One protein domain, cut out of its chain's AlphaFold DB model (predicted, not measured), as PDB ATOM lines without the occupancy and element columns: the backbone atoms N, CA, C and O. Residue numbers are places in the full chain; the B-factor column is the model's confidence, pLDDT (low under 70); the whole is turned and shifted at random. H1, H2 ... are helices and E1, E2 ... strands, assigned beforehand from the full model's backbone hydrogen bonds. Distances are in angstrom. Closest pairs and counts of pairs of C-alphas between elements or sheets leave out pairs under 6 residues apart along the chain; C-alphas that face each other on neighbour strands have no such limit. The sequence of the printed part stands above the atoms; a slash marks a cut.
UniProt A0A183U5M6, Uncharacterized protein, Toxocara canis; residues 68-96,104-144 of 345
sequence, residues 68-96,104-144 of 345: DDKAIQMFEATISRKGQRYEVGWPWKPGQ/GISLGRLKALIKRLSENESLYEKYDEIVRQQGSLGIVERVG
ATOM      1  N   ASP A  68     -24.895-104.919 -11.164       75.94
ATOM      2  CA  ASP A  68     -23.706-104.977 -12.022       75.94
ATOM      3  C   ASP A  68     -22.645-103.954 -11.590       75.94
ATOM      4  O   ASP A  68     -21.488-104.316 -11.378       75.94
ATOM      5  N   ASP A  69     -23.035-102.697 -11.346       79.62
ATOM      6  CA  ASP A  69     -22.129-101.648 -10.851       79.62
ATOM      7  C   ASP A  69     -21.507-102.036  -9.497       79.62
ATOM      8  O   ASP A  69     -20.316-101.820  -9.261       79.62
ATOM      9  N   LYS A  70     -22.296-102.651  -8.599       79.12
ATOM     10  CA  LYS A  70     -21.793-103.186  -7.321       79.12
ATOM     11  C   LYS A  70     -20.797-104.327  -7.549       79.12
ATOM     12  O   LYS A  70     -19.786-104.390  -6.853       79.12
ATOM     13  N   ALA A  71     -21.066-105.224  -8.500       79.25
ATOM     14  CA  ALA A  71     -20.167-106.327  -8.826       79.25
ATOM     15  C   ALA A  71     -18.838-105.828  -9.420       79.25
ATOM     16  O   ALA A  71     -17.783-106.334  -9.035       79.25
ATOM     17  N   ILE A  72     -18.872-104.797 -10.273       83.62
ATOM     18  CA  ILE A  72     -17.680-104.129 -10.820       83.62
ATOM     19  C   ILE A  72     -16.864-103.482  -9.694       83.62
ATOM     20  O   ILE A  72     -15.677-103.774  -9.564       83.62
ATOM     21  N   GLN A  73     -17.495-102.706  -8.805       84.25
ATOM     22  CA  GLN A  73     -16.811-102.107  -7.648       84.25
ATOM     23  C   GLN A  73     -16.167-103.167  -6.735       84.25
ATOM     24  O   GLN A  73     -15.056-102.973  -6.241       84.25
ATOM     25  N   MET A  74     -16.828-104.311  -6.520       83.31
ATOM     26  CA  MET A  74     -16.254-105.425  -5.756       83.31
ATOM     27  C   MET A  74     -15.082-106.098  -6.478       83.31
ATOM     28  O   MET A  74     -14.105-106.463  -5.824       83.31
ATOM     29  N   PHE A  75     -15.152-106.258  -7.800       85.75
ATOM     30  CA  PHE A  75     -14.053-106.780  -8.613       85.75
ATOM     31  C   PHE A  75     -12.823-105.867  -8.512       85.75
ATOM     32  O   PHE A  75     -11.754-106.330  -8.116       85.75
ATOM     33  N   GLU A  76     -12.988-104.565  -8.759       86.88
ATOM     34  CA  GLU A  76     -11.915-103.564  -8.673       86.88
ATOM     35  C   GLU A  76     -11.301-103.480  -7.268       86.88
ATOM     36  O   GLU A  76     -10.083-103.381  -7.125       86.88
ATOM     37  N   ALA A  77     -12.122-103.578  -6.217       86.88
ATOM     38  CA  ALA A  77     -11.658-103.524  -4.832       86.88
ATOM     39  C   ALA A  77     -10.958-104.808  -4.343       86.88
ATOM     40  O   ALA A  77     -10.293-104.776  -3.306       86.88
ATOM     41  N   THR A  78     -11.128-105.945  -5.030       88.44
ATOM     42  CA  THR A  78     -10.618-107.252  -4.570       88.44
ATOM     43  C   THR A  78      -9.630-107.926  -5.517       88.44
ATOM     44  O   THR A  78      -8.985-108.894  -5.108       88.44
ATOM     45  N   ILE A  79      -9.470-107.430  -6.749       90.75
ATOM     46  CA  ILE A  79      -8.466-107.940  -7.679       90.75
ATOM     47  C   ILE A  79      -7.051-107.699  -7.140       90.75
ATOM     48  O   ILE A  79      -6.636-106.581  -6.842       90.75
ATOM     49  N   SER A  80      -6.283-108.776  -7.010       90.44
ATOM     50  CA  SER A  80      -4.905-108.740  -6.527       90.44
ATOM     51  C   SER A  80      -4.046-109.754  -7.274       90.44
ATOM     52  O   SER A  80      -4.487-110.860  -7.578       90.44
ATOM     53  N   ARG A  81      -2.797-109.400  -7.593       87.00
ATOM     54  CA  ARG A  81      -1.853-110.337  -8.215       87.00
ATOM     55  C   ARG A  81      -1.132-111.135  -7.130       87.00
ATOM     56  O   ARG A  81      -0.360-110.560  -6.364       87.00
ATOM     57  N   LYS A  82      -1.323-112.455  -7.100       80.88
ATOM     58  CA  LYS A  82      -0.553-113.375  -6.250       80.88
ATOM     59  C   LYS A  82       0.334-114.261  -7.121       80.88
ATOM     60  O   LYS A  82      -0.123-115.149  -7.839       80.88
ATOM     61  N   GLY A  83       1.636-113.976  -7.092       82.50
ATOM     62  CA  GLY A  83       2.615-114.623  -7.964       82.50
ATOM     63  C   GLY A  83       2.304-114.380  -9.447       82.50
ATOM     64  O   GLY A  83       2.344-113.242  -9.920       82.50
ATOM     65  N   GLN A  84       1.993-115.458 -10.170       82.00
ATOM     66  CA  GLN A  84       1.683-115.428 -11.607       82.00
ATOM     67  C   GLN A  84       0.184-115.472 -11.934       82.00
ATOM     68  O   GLN A  84      -0.172-115.622 -13.098       82.00
ATOM     69  N   ARG A  85      -0.709-115.356 -10.942       75.50
ATOM     70  CA  ARG A  85      -2.163-115.335 -11.164       75.50
ATOM     71  C   ARG A  85      -2.794-114.096 -10.534       75.50
ATOM     72  O   ARG A  85      -2.278-113.551  -9.557       75.50
ATOM     73  N   TYR A  86      -3.917-113.664 -11.098       83.62
ATOM     74  CA  TYR A  86      -4.823-112.733 -10.435       83.62
ATOM     75  C   TYR A  86      -5.817-113.525  -9.588       83.62
ATOM     76  O   TYR A  86      -6.380-114.519 -10.043       83.62
ATOM     77  N   GLU A  87      -6.025-113.078  -8.357       83.75
ATOM     78  CA  GLU A  87      -7.096-113.524  -7.477       83.75
ATOM     79  C   GLU A  87      -8.107-112.389  -7.326       83.75
ATOM     80  O   GLU A  87      -7.727-111.229  -7.172       83.75
ATOM     81  N   VAL A  88      -9.392-112.734  -7.362       87.06
ATOM     82  CA  VAL A  88     -10.529-111.817  -7.234       87.06
ATOM     83  C   VAL A  88     -11.445-112.329  -6.132       87.06
ATOM     84  O   VAL A  88     -11.645-113.536  -5.979       87.06
ATOM     85  N   GLY A  89     -12.010-111.409  -5.356       81.81
ATOM     86  CA  GLY A  89     -13.056-111.723  -4.396       81.81
ATOM     87  C   GLY A  89     -14.362-112.046  -5.115       81.81
ATOM     88  O   GLY A  89     -14.799-111.318  -6.002       81.81
ATOM     89  N   TRP A  90     -15.016-113.133  -4.710       80.56
ATOM     90  CA  TRP A  90     -16.338-113.488  -5.222       80.56
ATOM     91  C   TRP A  90     -17.342-112.335  -4.994       80.56
ATOM     92  O   TRP A  90     -17.447-111.861  -3.854       80.56
ATOM     93  N   PRO A  91     -18.103-111.900  -6.022       78.00
ATOM     94  CA  PRO A  91     -19.025-110.764  -5.940       78.00
ATOM     95  C   PRO A  91     -20.322-111.142  -5.203       78.00
ATOM     96  O   PRO A  91     -21.406-111.259  -5.775       78.00
ATOM     97  N   TRP A  92     -20.213-111.380  -3.896       75.38
ATOM     98  CA  TRP A  92     -21.360-111.617  -3.025       75.38
ATOM     99  C   TRP A  92     -22.149-110.317  -2.818       75.38
ATOM    100  O   TRP A  92     -21.641-109.385  -2.198       75.38
ATOM    101  N   LYS A  93     -23.426-110.290  -3.218       74.94
ATOM    102  CA  LYS A  93     -24.378-109.255  -2.773       74.94
ATOM    103  C   LYS A  93     -24.322-109.031  -1.236       74.94
ATOM    104  O   LYS A  93     -24.147-109.982  -0.463       74.94
ATOM    105  N   PRO A  94     -24.494-107.796  -0.747       68.38
ATOM    106  CA  PRO A  94     -24.583-107.536   0.689       68.38
ATOM    107  C   PRO A  94     -25.913-108.064   1.259       68.38
ATOM    108  O   PRO A  94     -26.978-107.765   0.727       68.38
ATOM    109  N   GLY A  95     -25.873-108.834   2.354       69.75
ATOM    110  CA  GLY A  95     -27.085-109.332   3.023       69.75
ATOM    111  C   GLY A  95     -26.892-110.591   3.876       69.75
ATOM    112  O   GLY A  95     -25.789-111.131   3.987       69.75
ATOM    113  N   GLN A  96     -27.988-111.070   4.481       62.41
ATOM    114  CA  GLN A  96     -28.042-112.389   5.120       62.41
ATOM    115  C   GLN A  96     -28.346-113.474   4.083       62.41
ATOM    116  O   GLN A  96     -29.357-113.434   3.386       62.41
ATOM    117  N   GLY A 104     -29.497-133.343   0.728       81.12
ATOM    118  CA  GLY A 104     -30.322-134.495   0.346       81.12
ATOM    119  C   GLY A 104     -30.661-134.532  -1.150       81.12
ATOM    120  O   GLY A 104     -30.607-135.595  -1.770       81.12
ATOM    121  N   ILE A 105     -30.934-133.368  -1.750       81.69
ATOM    122  CA  ILE A 105     -31.234-133.234  -3.184       81.69
ATOM    123  C   ILE A 105     -29.974-133.516  -4.009       81.69
ATOM    124  O   ILE A 105     -30.018-134.296  -4.963       81.69
ATOM    125  N   SER A 106     -28.841-132.921  -3.633       80.38
ATOM    126  CA  SER A 106     -27.578-133.093  -4.357       80.38
ATOM    127  C   SER A 106     -27.009-134.508  -4.209       80.38
ATOM    128  O   SER A 106     -26.517-135.057  -5.191       80.38
ATOM    129  N   LEU A 107     -27.176-135.162  -3.054       82.25
ATOM    130  CA  LEU A 107     -26.852-136.580  -2.863       82.25
ATOM    131  C   LEU A 107     -27.746-137.495  -3.719       82.25
ATOM    132  O   LEU A 107     -27.253-138.459  -4.303       82.25
ATOM    133  N   GLY A 108     -29.044-137.195  -3.830       80.44
ATOM    134  CA  GLY A 108     -29.953-137.915  -4.729       80.44
ATOM    135  C   GLY A 108     -29.520-137.808  -6.196       80.44
ATOM    136  O   GLY A 108     -29.430-138.819  -6.894       80.44
ATOM    137  N   ARG A 109     -29.161-136.595  -6.640       83.50
ATOM    138  CA  ARG A 109     -28.620-136.338  -7.987       83.50
ATOM    139  C   ARG A 109     -27.281-137.041  -8.221       83.50
ATOM    140  O   ARG A 109     -27.108-137.647  -9.273       83.50
ATOM    141  N   LEU A 110     -26.377-137.039  -7.239       83.62
ATOM    142  CA  LEU A 110     -25.098-137.753  -7.309       83.62
ATOM    143  C   LEU A 110     -25.297-139.269  -7.458       83.62
ATOM    144  O   LEU A 110     -24.661-139.883  -8.306       83.62
ATOM    145  N   LYS A 111     -26.220-139.876  -6.698       83.69
ATOM    146  CA  LYS A 111     -26.552-141.306  -6.839       83.69
ATOM    147  C   LYS A 111     -27.099-141.638  -8.231       83.69
ATOM    148  O   LYS A 111     -26.685-142.631  -8.823       83.69
ATOM    149  N   ALA A 112     -27.987-140.799  -8.769       83.50
ATOM    150  CA  ALA A 112     -28.512-140.963 -10.125       83.50
ATOM    151  C   ALA A 112     -27.418-140.798 -11.200       83.50
ATOM    152  O   ALA A 112     -27.393-141.554 -12.169       83.50
ATOM    153  N   LEU A 113     -26.487-139.855 -11.008       82.88
ATOM    154  CA  LEU A 113     -25.323-139.684 -11.875       82.88
ATOM    155  C   LEU A 113     -24.426-140.925 -11.857       82.88
ATOM    156  O   LEU A 113     -24.136-141.454 -12.922       82.88
ATOM    157  N   ILE A 114     -24.027-141.402 -10.673       85.19
ATOM    158  CA  ILE A 114     -23.170-142.588 -10.522       85.19
ATOM    159  C   ILE A 114     -23.813-143.800 -11.203       85.19
ATOM    160  O   ILE A 114     -23.129-144.496 -11.947       85.19
ATOM    161  N   LYS A 115     -25.130-144.009 -11.035       85.50
ATOM    162  CA  LYS A 115     -25.851-145.081 -11.739       85.50
ATOM    163  C   LYS A 115     -25.710-144.952 -13.261       85.50
ATOM    164  O   LYS A 115     -25.275-145.898 -13.909       85.50
ATOM    165  N   ARG A 116     -26.007-143.776 -13.824       80.81
ATOM    166  CA  ARG A 116     -25.909-143.536 -15.275       80.81
ATOM    167  C   ARG A 116     -24.479-143.667 -15.810       80.81
ATOM    168  O   ARG A 116     -24.299-144.087 -16.945       80.81
ATOM    169  N   LEU A 117     -23.467-143.307 -15.018       80.81
ATOM    170  CA  LEU A 117     -22.068-143.521 -15.391       80.81
ATOM    171  C   LEU A 117     -21.698-145.013 -15.341       80.81
ATOM    172  O   LEU A 117     -21.039-145.489 -16.253       80.81
ATOM    173  N   SER A 118     -22.180-145.779 -14.355       82.94
ATOM    174  CA  SER A 118     -21.958-147.237 -14.307       82.94
ATOM    175  C   SER A 118     -22.629-148.009 -15.454       82.94
ATOM    176  O   SER A 118     -22.256-149.141 -15.733       82.94
ATOM    177  N   GLU A 119     -23.597-147.391 -16.138       85.69
ATOM    178  CA  GLU A 119     -24.238-147.911 -17.354       85.69
ATOM    179  C   GLU A 119     -23.439-147.579 -18.640       85.69
ATOM    180  O   GLU A 119     -23.797-148.059 -19.714       85.69
ATOM    181  N   ASN A 120     -22.367-146.772 -18.565       81.62
ATOM    182  CA  ASN A 120     -21.503-146.422 -19.702       81.62
ATOM    183  C   ASN A 120     -20.038-146.213 -19.265       81.62
ATOM    184  O   ASN A 120     -19.634-145.115 -18.877       81.62
ATOM    185  N   GLU A 121     -19.240-147.270 -19.407       83.88
ATOM    186  CA  GLU A 121     -17.825-147.335 -19.019       83.88
ATOM    187  C   GLU A 121     -16.977-146.207 -19.637       83.88
ATOM    188  O   GLU A 121     -16.346-145.444 -18.909       83.88
ATOM    189  N   SER A 122     -17.080-145.983 -20.953       79.44
ATOM    190  CA  SER A 122     -16.325-144.927 -21.656       79.44
ATOM    191  C   SER A 122     -16.636-143.500 -21.178       79.44
ATOM    192  O   SER A 122     -15.801-142.596 -21.281       79.44
ATOM    193  N   LEU A 123     -17.851-143.272 -20.663       78.00
ATOM    194  CA  LEU A 123     -18.251-141.993 -20.081       78.00
ATOM    195  C   LEU A 123     -17.772-141.869 -18.631       78.00
ATOM    196  O   LEU A 123     -17.434-140.767 -18.204       78.00
ATOM    197  N   TYR A 124     -17.739-142.976 -17.885       84.62
ATOM    198  CA  TYR A 124     -17.212-143.024 -16.521       84.62
ATOM    199  C   TYR A 124     -15.706-142.741 -16.481       84.62
ATOM    200  O   TYR A 124     -15.285-141.887 -15.703       84.62
ATOM    201  N   GLU A 125     -14.916-143.374 -17.355       86.50
ATOM    202  CA  GLU A 125     -13.460-143.174 -17.441       86.50
ATOM    203  C   GLU A 125     -13.099-141.701 -17.673       86.50
ATOM    204  O   GLU A 125     -12.370-141.106 -16.879       86.50
ATOM    205  N   LYS A 126     -13.693-141.071 -18.697       83.06
ATOM    206  CA  LYS A 126     -13.495-139.640 -18.994       83.06
ATOM    207  C   LYS A 126     -13.942-138.734 -17.848       83.06
ATOM    208  O   LYS A 126     -13.356-137.680 -17.617       83.06
ATOM    209  N   TYR A 127     -15.001-139.114 -17.135       84.06
ATOM    210  CA  TYR A 127     -15.504-138.334 -16.010       84.06
ATOM    211  C   TYR A 127     -14.538-138.368 -14.816       84.06
ATOM    212  O   TYR A 127     -14.272-137.328 -14.215       84.06
ATOM    213  N   ASP A 128     -13.987-139.539 -14.490       88.25
ATOM    214  CA  ASP A 128     -12.966-139.700 -13.448       88.25
ATOM    215  C   ASP A 128     -11.650-139.001 -13.835       88.25
ATOM    216  O   ASP A 128     -11.085-138.265 -13.025       88.25
ATOM    217  N   GLU A 129     -11.210-139.124 -15.093       89.31
ATOM    218  CA  GLU A 129     -10.042-138.413 -15.629       89.31
ATOM    219  C   GLU A 129     -10.148-136.892 -15.420       89.31
ATOM    220  O   GLU A 129      -9.250-136.290 -14.826       89.31
ATOM    221  N   ILE A 130     -11.268-136.275 -15.821       85.06
ATOM    222  CA  ILE A 130     -11.495-134.828 -15.668       85.06
ATOM    223  C   ILE A 130     -11.482-134.412 -14.190       85.06
ATOM    224  O   ILE A 130     -10.873-133.398 -13.843       85.06
ATOM    225  N   VAL A 131     -12.119-135.180 -13.298       84.56
ATOM    226  CA  VAL A 131     -12.138-134.865 -11.857       84.56
ATOM    227  C   VAL A 131     -10.731-134.955 -11.257       84.56
ATOM    228  O   VAL A 131     -10.327-134.069 -10.500       84.56
ATOM    229  N   ARG A 132      -9.941-135.970 -11.632       88.75
ATOM    230  CA  ARG A 132      -8.536-136.102 -11.210       88.75
ATOM    231  C   ARG A 132      -7.659-134.980 -11.764       88.75
ATOM    232  O   ARG A 132      -6.820-134.462 -11.029       88.75
ATOM    233  N   GLN A 133      -7.866-134.576 -13.016       88.00
ATOM    234  CA  GLN A 133      -7.147-133.471 -13.653       88.00
ATOM    235  C   GLN A 133      -7.462-132.130 -12.977       88.00
ATOM    236  O   GLN A 133      -6.555-131.363 -12.668       88.00
ATOM    237  N   GLN A 134      -8.732-131.846 -12.677       83.25
ATOM    238  CA  GLN A 134      -9.099-130.653 -11.906       83.25
ATOM    239  C   GLN A 134      -8.483-130.679 -10.499       83.25
ATOM    240  O   GLN A 134      -8.078-129.631  -9.992       83.25
ATOM    241  N   GLY A 135      -8.356-131.866  -9.895       85.38
ATOM    242  CA  GLY A 135      -7.643-132.069  -8.634       85.38
ATOM    243  C   GLY A 135      -6.150-131.744  -8.724       85.38
ATOM    244  O   GLY A 135      -5.632-130.999  -7.895       85.38
ATOM    245  N   SER A 136      -5.446-132.239  -9.749       86.00
ATOM    246  CA  SER A 136      -4.009-131.969  -9.931       86.00
ATOM    247  C   SER A 136      -3.707-130.516 -10.317       86.00
ATOM    248  O   SER A 136      -2.646-129.998  -9.971       86.00
ATOM    249  N   LEU A 137      -4.653-129.831 -10.968       82.75
ATOM    250  CA  LEU A 137      -4.589-128.396 -11.265       82.75
ATOM    251  C   LEU A 137      -4.942-127.493 -10.064       82.75
ATOM    252  O   LEU A 137      -4.802-126.272 -10.170       82.75
ATOM    253  N   GLY A 138      -5.404-128.065  -8.945       81.50
ATOM    254  CA  GLY A 138      -5.853-127.319  -7.764       81.50
ATOM    255  C   GLY A 138      -7.159-126.542  -7.973       81.50
ATOM    256  O   GLY A 138      -7.397-125.554  -7.286       81.50
ATOM    257  N   ILE A 139      -7.986-126.955  -8.941       80.56
ATOM    258  CA  ILE A 139      -9.306-126.362  -9.229       80.56
ATOM    259  C   ILE A 139     -10.364-126.929  -8.273       80.56
ATOM    260  O   ILE A 139     -11.269-126.212  -7.849       80.56
ATOM    261  N   VAL A 140     -10.239-128.211  -7.919       85.00
ATOM    262  CA  VAL A 140     -11.059-128.881  -6.902       85.00
ATOM    263  C   VAL A 140     -10.157-129.561  -5.876       85.00
ATOM    264  O   VAL A 140      -9.058-129.999  -6.201       85.00
ATOM    265  N   GLU A 141     -10.635-129.693  -4.643       86.69
ATOM    266  CA  GLU A 141      -9.921-130.383  -3.567       86.69
ATOM    267  C   GLU A 141     -10.831-131.390  -2.852       86.69
ATOM    268  O   GLU A 141     -12.059-131.260  -2.842       86.69
ATOM    269  N   ARG A 142     -10.234-132.417  -2.229       86.06
ATOM    270  CA  ARG A 142     -10.981-133.320  -1.344       86.06
ATOM    271  C   ARG A 142     -11.285-132.570  -0.049       86.06
ATOM    272  O   ARG A 142     -10.382-132.350   0.753       86.06
ATOM    273  N   VAL A 143     -12.559-132.250   0.174       83.19
ATOM    274  CA  VAL A 143     -13.037-131.703   1.452       83.19
ATOM    275  C   VAL A 143     -12.604-132.634   2.588       83.19
ATOM    276  O   VAL A 143     -12.905-133.829   2.567       83.19
ATOM    277  N   GLY A 144     -11.862-132.089   3.551       76.75
ATOM    278  CA  GLY A 144     -11.321-132.853   4.671       76.75
ATOM    279  C   GLY A 144     -12.403-133.363   5.623       76.75
ATOM    280  O   GLY A 144     -13.448-132.737   5.809       76.75
TER     281      GLY A 144
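What this domain is: This is residues 68 to 96 and 104 to 144 of the 345 residues of an uncharacterized protein of Toxocara canis (UniProt A0A183U5M6). Look for two separate pieces with open space between them: H1 joined to a small hairpin of E1 and E2, and, on the other side, H2 and H3 meeting near their ends as a V. After E2 the unnamed stretch folds back beside H1, and after H3 a tail of residues 137 to 144 turns back from the helix's end. The 70 printed residues have three named helices and two named strands, in the order H1, E1, E2, H2, H3; the sheet is E1 - E2, antiparallel, and the class is mostly helix. The whole is extended, with a radius of gyration of the C-alphas of 18.3 A and spans of 48 by 34 by 26 A.

How they stand to each other: Begin at the sheet, where E1, residues 80 to 82, and E2, residues 85 to 87, form an antiparallel hairpin at 135 degrees. C-alphas 81 and 86 face each other at 4.4 A; N 80 and O 87 are within hydrogen-bond range at 2.9 A, as are N 87 and O 80 at 2.8 A. Step back along the chain to H1, residues 68 to 78, whose closest C-alpha pair with E2 is that of Thr 78 and Glu 87, 7.8 A. Across the cut, find H2, residues 104 to 118, and H3, residues 121 to 136. They only just touch, only at the corner by their link, with 3 pairs of C-alphas within 8 A; the closest C-alphas are those of Leu 117 and Tyr 124, 5.0 A. Their lines stand at a steep tilt of 56 degrees, opposite ways. H1 is apart from H2 and from H3, and H3 is apart from E1 and E2. Every O i to N i+4 pair is within hydrogen-bond range in H1 and H2, and 11 of 12 in H3.

Where its parts are: Find C-alpha 80 of E1 at (-4.905, -108.740, -6.527); E1 and E2 each measure 6.4 A. H1 begins at C-alpha 68, (-23.706, -104.977, -12.022), and runs 15.2 A to C-alpha 78. H2 runs 21.1 A from C-alpha 104 to C-alpha 118, and H3 runs 22.6 A to C-alpha 136 at (-4.009, -131.969, -9.931).

The domain as a whole: The C-alphas farthest apart are those of Ala 77 and Glu 119, 47.8 A. Residues 97 to 103 are not printed, and C-alphas 96 and 104 are 22.7 A apart across this cut. The links printed whole, H1 to E1, E1 to E2 and H2 to H3, are tight. Mean pLDDT of the printed part is 82.5; look at residues 94 to 96 for the three under 70.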